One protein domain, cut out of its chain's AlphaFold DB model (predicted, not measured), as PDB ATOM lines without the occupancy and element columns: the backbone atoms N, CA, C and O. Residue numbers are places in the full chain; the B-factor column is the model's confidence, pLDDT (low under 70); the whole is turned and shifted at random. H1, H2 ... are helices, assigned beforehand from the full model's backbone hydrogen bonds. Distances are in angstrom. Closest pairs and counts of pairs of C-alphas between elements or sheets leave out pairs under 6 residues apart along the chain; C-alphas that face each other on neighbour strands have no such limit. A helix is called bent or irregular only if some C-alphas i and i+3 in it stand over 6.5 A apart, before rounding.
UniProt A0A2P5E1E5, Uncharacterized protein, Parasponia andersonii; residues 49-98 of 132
ATOM      1  N   MET A  49     177.524 146.681 238.230       81.94
ATOM      2  CA  MET A  49     176.425 146.452 237.297       81.94
ATOM      3  C   MET A  49     175.980 144.987 237.234       81.94
ATOM      4  O   MET A  49     174.858 144.720 236.806       81.94
ATOM      5  N   ARG A  50     176.806 144.030 237.685       84.69
ATOM      6  CA  ARG A  50     176.385 142.626 237.795       84.69
ATOM      7  C   ARG A  50     175.315 142.421 238.858       84.69
ATOM      8  O   ARG A  50     174.433 141.602 238.631       84.69
ATOM      9  N   VAL A  51     175.332 143.192 239.948       86.44
ATOM     10  CA  VAL A  51     174.273 143.143 240.973       86.44
ATOM     11  C   VAL A  51     172.934 143.560 240.396       86.44
ATOM     12  O   VAL A  51     171.930 142.912 240.650       86.44
ATOM     13  N   LEU A  52     172.921 144.594 239.554       87.06
ATOM     14  CA  LEU A  52     171.694 145.108 238.938       87.06
ATOM     15  C   LEU A  52     171.038 144.101 237.979       87.06
ATOM     16  O   LEU A  52     169.874 144.259 237.613       87.06
ATOM     17  N   GLN A  53     171.791 143.092 237.538       86.94
ATOM     18  CA  GLN A  53     171.322 141.991 236.693       86.94
ATOM     19  C   GLN A  53     171.015 140.725 237.499       86.94
ATOM     20  O   GLN A  53     170.626 139.715 236.912       86.94
ATOM     21  N   ASP A  54     171.219 140.749 238.817       87.62
ATOM     22  CA  ASP A  54     170.983 139.591 239.658       87.62
ATOM     23  C   ASP A  54     169.483 139.255 239.713       87.62
ATOM     24  O   ASP A  54     168.674 140.149 239.973       87.62
ATOM     25  N   PRO A  55     169.084 137.985 239.511       87.94
ATOM     26  CA  PRO A  55     167.672 137.610 239.498       87.94
ATOM     27  C   PRO A  55     166.934 137.813 240.825       87.94
ATOM     28  O   PRO A  55     165.708 137.857 240.814       87.94
ATOM     29  N   LEU A  56     167.649 137.856 241.955       87.56
ATOM     30  CA  LEU A  56     167.045 137.915 243.286       87.56
ATOM     31  C   LEU A  56     167.052 139.327 243.875       87.56
ATOM     32  O   LEU A  56     166.093 139.693 244.537       87.56
ATOM     33  N   ILE A  57     168.141 140.075 243.684       89.69
ATOM     34  CA  ILE A  57     168.343 141.390 244.327       89.69
ATOM     35  C   ILE A  57     168.452 142.548 243.332       89.69
ATOM     36  O   ILE A  57     168.536 143.707 243.736       89.69
ATOM     37  N   GLY A  58     168.512 142.258 242.030       92.19
ATOM     38  CA  GLY A  58     168.830 143.260 241.019       92.19
ATOM     39  C   GLY A  58     167.744 144.313 240.828       92.19
ATOM     40  O   GLY A  58     168.079 145.456 240.516       92.19
ATOM     41  N   SER A  59     166.470 143.965 241.036       92.94
ATOM     42  CA  SER A  59     165.344 144.906 240.973       92.94
ATOM     43  C   SER A  59     165.439 145.982 242.049       92.94
ATOM     44  O   SER A  59     165.408 147.170 241.740       92.94
ATOM     45  N   GLU A  60     165.603 145.563 243.299       92.25
ATOM     46  CA  GLU A  60     165.677 146.419 244.476       92.25
ATOM     47  C   GLU A  60     166.928 147.296 244.409       92.25
ATOM     48  O   GLU A  60     166.841 148.513 244.544       92.25
ATOM     49  N   CYS A  61     168.082 146.697 244.092       92.94
ATOM     50  CA  CYS A  61     169.339 147.434 243.968       92.94
ATOM     51  C   CYS A  61     169.293 148.484 242.857       92.94
ATOM     52  O   CYS A  61     169.944 149.516 242.970       92.94
ATOM     53  N   ARG A  62     168.541 148.232 241.779       94.12
ATOM     54  CA  ARG A  62     168.382 149.199 240.693       94.12
ATOM     55  C   ARG A  62     167.553 150.398 241.122       94.12
ATOM     56  O   ARG A  62     167.979 151.508 240.841       94.12
ATOM     57  N   GLY A  63     166.444 150.177 241.828       93.94
ATOM     58  CA  GLY A  63     165.649 151.270 242.394       93.94
ATOM     59  C   GLY A  63     166.492 152.148 243.318       93.94
ATOM     60  O   GLY A  63     166.638 153.340 243.071       93.94
ATOM     61  N   MET A  64     167.169 151.529 244.290       93.06
ATOM     62  CA  MET A  64     168.036 152.249 245.232       93.06
ATOM     63  C   MET A  64     169.196 152.980 244.532       93.06
ATOM     64  O   MET A  64     169.619 154.048 244.971       93.06
ATOM     65  N   PHE A  65     169.741 152.416 243.448       93.44
ATOM     66  CA  PHE A  65     170.830 153.038 242.688       93.44
ATOM     67  C   PHE A  65     170.342 154.234 241.864       93.44
ATOM     68  O   PHE A  65     170.996 155.273 241.839       93.44
ATOM     69  N   GLU A  66     169.185 154.112 241.209       94.06
ATOM     70  CA  GLU A  66     168.561 155.202 240.446       94.06
ATOM     71  C   GLU A  66     168.159 156.375 241.352       94.06
ATOM     72  O   GLU A  66     168.280 157.533 240.953       94.06
ATOM     73  N   GLU A  67     167.752 156.081 242.588       94.25
ATOM     74  CA  GLU A  67     167.441 157.068 243.628       94.25
ATOM     75  C   GLU A  67     168.696 157.668 244.292       94.25
ATOM     76  O   GLU A  67     168.604 158.659 245.017       94.25
ATOM     77  N   GLY A  68     169.885 157.121 244.009       92.50
ATOM     78  CA  GLY A  68     171.163 157.583 244.556       92.50
ATOM     79  C   GLY A  68     171.409 157.182 246.013       92.50
ATOM     80  O   GLY A  68     172.314 157.726 246.645       92.50
ATOM     81  N   GLU A  69     170.629 156.244 246.552       92.50
ATOM     82  CA  GLU A  69     170.793 155.726 247.915       92.50
ATOM     83  C   GLU A  69     171.991 154.778 248.039       92.50
ATOM     84  O   GLU A  69     172.593 154.663 249.108       92.50
ATOM     85  N   VAL A  70     172.351 154.099 246.945       91.50
ATOM     86  CA  VAL A  70     173.510 153.202 246.882       91.50
ATOM     87  C   VAL A  70     174.455 153.613 245.762       91.50
ATOM     88  O   VAL A  70     174.027 153.962 244.665       91.50
ATOM     89  N   ASP A  71     175.756 153.538 246.033       92.00
ATOM     90  CA  ASP A  71     176.809 153.825 245.063       92.00
ATOM     91  C   ASP A  71     177.439 152.538 244.495       92.00
ATOM     92  O   ASP A  71     177.166 151.413 244.930       92.00
ATOM     93  N   ASP A  72     178.330 152.695 243.512       92.75
ATOM     94  CA  ASP A  72     179.040 151.576 242.881       92.75
ATOM     95  C   ASP A  72     179.811 150.714 243.895       92.75
ATOM     96  O   ASP A  72     179.926 149.492 243.740       92.75
ATOM     97  N   ARG A  73     180.361 151.341 244.943       91.25
ATOM     98  CA  ARG A  73     181.141 150.649 245.972       91.25
ATOM     99  C   ARG A  73     180.235 149.767 246.824       91.25
ATOM    100  O   ARG A  73     180.600 148.621 247.092       91.25
ATOM    101  N   PHE A  74     179.074 150.274 247.221       91.75
ATOM    102  CA  PHE A  74     178.077 149.521 247.965       91.75
ATOM    103  C   PHE A  74     177.577 148.321 247.159       91.75
ATOM    104  O   PHE A  74     177.575 147.199 247.667       91.75
ATOM    105  N   LEU A  75     177.261 148.518 245.875       92.44
ATOM    106  CA  LEU A  75     176.872 147.424 244.982       92.44
ATOM    107  C   LEU A  75     177.971 146.354 244.890       92.44
ATOM    108  O   LEU A  75     177.689 145.164 244.991       92.44
ATOM    109  N   MET A  76     179.242 146.741 244.781       91.19
ATOM    110  CA  MET A  76     180.350 145.775 244.786       91.19
ATOM    111  C   MET A  76     180.458 144.987 246.094       91.19
ATOM    112  O   MET A  76     180.684 143.775 246.061       91.19
ATOM    113  N   ILE A  77     180.284 145.647 247.242       91.88
ATOM    114  CA  ILE A  77     180.276 144.982 248.552       91.88
ATOM    115  C   ILE A  77     179.125 143.971 248.616       91.88
ATOM    116  O   ILE A  77     179.333 142.828 249.035       91.88
ATOM    117  N   LEU A  78     177.937 144.358 248.144       92.00
ATOM    118  CA  LEU A  78     176.762 143.495 248.113       92.00
ATOM    119  C   LEU A  78     176.982 142.272 247.214       92.00
ATOM    120  O   LEU A  78     176.716 141.152 247.647       92.00
ATOM    121  N   LEU A  79     177.548 142.461 246.013       90.50
ATOM    122  CA  LEU A  79     177.890 141.368 245.097       90.50
ATOM    123  C   LEU A  79     178.785 140.331 245.773       90.50
ATOM    124  O   LEU A  79     178.466 139.145 245.794       90.50
ATOM    125  N   LEU A  80     179.905 140.789 246.342       91.75
ATOM    126  CA  LEU A  80     180.890 139.922 246.986       91.75
ATOM    127  C   LEU A  80     180.290 139.192 248.191       91.75
ATOM    128  O   LEU A  80     180.582 138.017 248.405       91.75
ATOM    129  N   THR A  81     179.430 139.867 248.955       92.06
ATOM    130  CA  THR A  81     178.768 139.294 250.133       92.06
ATOM    131  C   THR A  81     177.775 138.207 249.736       92.06
ATOM    132  O   THR A  81     177.819 137.094 250.264       92.06
ATOM    133  N   VAL A  82     176.907 138.497 248.768       91.62
ATOM    134  CA  VAL A  82     175.861 137.576 248.311       91.62
ATOM    135  C   VAL A  82     176.471 136.358 247.625       91.62
ATOM    136  O   VAL A  82     176.110 135.228 247.954       91.62
ATOM    137  N   GLU A  83     177.447 136.557 246.737       91.19
ATOM    138  CA  GLU A  83     178.139 135.451 246.070       91.19
ATOM    139  C   GLU A  83     178.924 134.572 247.052       91.19
ATOM    140  O   GLU A  83     178.959 133.355 246.881       91.19
ATOM    141  N   ARG A  84     179.471 135.138 248.138       91.88
ATOM    142  CA  ARG A  84     180.153 134.355 249.185       91.88
ATOM    143  C   ARG A  84     179.200 133.461 249.980       91.88
ATOM    144  O   ARG A  84     179.607 132.389 250.423       91.88
ATOM    145  N   LEU A  85     177.946 133.882 250.157       92.06
ATOM    146  CA  LEU A  85     176.917 133.116 250.871       92.06
ATOM    147  C   LEU A  85     176.203 132.084 249.978       92.06
ATOM    148  O   LEU A  85     175.615 131.121 250.482       92.06
ATOM    149  N   ARG A  86     176.247 132.246 248.650       90.81
ATOM    150  CA  ARG A  86     175.632 131.317 247.691       90.81
ATOM    151  C   ARG A  86     176.384 129.986 247.642       90.81
ATOM    152  O   ARG A  86     177.541 129.915 247.242       90.81
ATOM    153  N   LYS A  87     175.675 128.890 247.942       88.94
ATOM    154  CA  LYS A  87     176.242 127.525 247.934       88.94
ATOM    155  C   LYS A  87     176.825 127.107 246.577       88.94
ATOM    156  O   LYS A  87     177.850 126.438 246.546       88.94
ATOM    157  N   ASN A  88     176.188 127.523 245.481       86.81
ATOM    158  CA  ASN A  88     176.557 127.149 244.111       86.81
ATOM    159  C   ASN A  88     177.057 128.358 243.304       86.81
ATOM    160  O   ASN A  88     176.744 128.488 242.124       86.81
ATOM    161  N   SER A  89     177.783 129.276 243.949       86.31
ATOM    162  CA  SER A  89     178.357 130.431 243.260       86.31
ATOM    163  C   SER A  89     179.440 130.004 242.264       86.31
ATOM    164  O   SER A  89     180.404 129.329 242.632       86.31
ATOM    165  N   SER A  90     179.337 130.480 241.020       83.62
ATOM    166  CA  SER A  90     180.405 130.361 240.016       83.62
ATOM    167  C   SER A  90     181.693 131.084 240.439       83.62
ATOM    168  O   SER A  90     182.776 130.753 239.963       83.62
ATOM    169  N   TRP A  91     181.591 132.043 241.364       85.31
ATOM    170  CA  TRP A  91     182.702 132.843 241.883       85.31
ATOM    171  C   TRP A  91     183.416 132.198 243.065       85.31
ATOM    172  O   TRP A  91     184.454 132.700 243.497       85.31
ATOM    173  N   LYS A  92     182.903 131.076 243.579       85.56
ATOM    174  CA  LYS A  92     183.452 130.403 244.756       85.56
ATOM    175  C   LYS A  92     184.972 130.157 244.686       85.56
ATOM    176  O   LYS A  92     185.634 130.506 245.658       85.56
ATOM    177  N   PRO A  93     185.567 129.673 243.573       82.50
ATOM    178  CA  PRO A  93     187.019 129.475 243.505       82.50
ATOM    179  C   PRO A  93     187.830 130.764 243.687       82.50
ATOM    180  O   PRO A  93     188.910 130.738 244.269       82.50
ATOM    181  N   TYR A  94     187.316 131.894 243.193       81.81
ATOM    182  CA  TYR A  94     187.948 133.199 243.375       81.81
ATOM    183  C   TYR A  94     187.765 133.707 244.809       81.81
ATOM    184  O   TYR A  94     188.727 134.144 245.433       81.81
ATOM    185  N   LEU A  95     186.551 133.605 245.354       87.12
ATOM    186  CA  LEU A  95     186.240 134.055 246.712       87.12
ATOM    187  C   LEU A  95     186.993 133.255 247.784       87.12
ATOM    188  O   LEU A  95     187.419 133.837 248.779       87.12
ATOM    189  N   ASP A  96     187.200 131.955 247.564       86.12
ATOM    190  CA  ASP A  96     187.980 131.087 248.454       86.12
ATOM    191  C   ASP A  96     189.489 131.423 248.424       86.12
ATOM    192  O   ASP A  96     190.203 131.107 249.371       86.12
ATOM    193  N   MET A  97     189.981 132.089 247.367       85.62
ATOM    194  CA  MET A  97     191.365 132.578 247.272       85.62
ATOM    195  C   MET A  97     191.569 133.928 247.983       85.62
ATOM    196  O   MET A  97     192.707 134.305 248.266       85.62
ATOM    197  N   LEU A  98     190.497 134.680 248.260       87.50
ATOM    198  CA  LEU A  98     190.627 136.008 248.855       87.50
ATOM    199  C   LEU A  98     191.170 135.931 250.292       87.50
ATOM    200  O   LEU A  98     190.715 135.092 251.075       87.50
TER     201      LEU A  98
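Overview. This is residues 49 to 98 of the 132 residues of an uncharacterized protein of Parasponia andersonii (UniProt A0A2P5E1E5). Two helices run nearly side by side in opposite directions with a gap between them: the shorter, H1, stands beside the first part of the longer, H2, which runs on past it, and the small helix H3 packs on the last part of H2. The link between H2 and H3 makes a loop that sticks out at residues 86 to 90, and residues 49 to 57, with no named element, lead into H1. The printed part has 50 residues with three named helices, in the order H1, H2, H3, and no named strand; the class is all helix, with 27 residues in the named helices. The whole is only just compact, close to loose, with a radius of gyration of the C-alphas of 11.4 A, and its outline is elongated, spanning 34 by 20 by 14 A.

Arrangement. Begin at residue 49 and go along to H1, residues 58 to 66, which touches no helix. Look next at H2, residues 72 to 85: it is close to H1 but not clearly touching, and the closest C-alphas, those of Cys 61 and Leu 75, are 7.6 A apart. The two run opposite ways at a shallow tilt of 17 degrees, 13.6 A centre to centre. Further on is H3, residues 92 to 95, which touches H2. H2 touches H3 with residues 80 to 84 alone, and the closest C-alphas of the two, those of Arg 84 and Leu 95, are 6.6 A apart. H1 and H3 are apart. In the backbones of H1 and H2, every O i to N i+4 pair is within hydrogen-bond range; H3 is too short for such a pair, and its one O i to N i+3 pair is within range.

Along the chain. Find C-alpha 58 at (168.830, 143.260, 241.019); from there H1 runs 12.0 A to C-alpha 66. H2 starts at C-alpha 72, at (179.040, 151.576, 242.881), and runs 20.2 A to C-alpha 85, at (176.917, 133.116, 250.871). It is the longest helix, with 14 residues. H3 runs 5.0 A from C-alpha 92 to C-alpha 95, at (186.240, 134.055, 246.712). None of the three helices is bent.

Size, cuts and confidence. Look for the two C-alphas farthest apart at Glu 67 and Met 97, 34.4 A from each other. From C-alpha 49 to C-alpha 98 it is 21.1 A. The printed part has no cut. The link from H1 to H2, of 5 residues, is tight, and the link from H2 to H3, of 6 residues, is short; no link is long. Residues 85 to 90, of which 85 belongs to H2, stand free. The mean pLDDT of the printed part is 89.7, and no printed residue is under 70; H3 has a mean of 84, against 93 for H1 and 92 for H2.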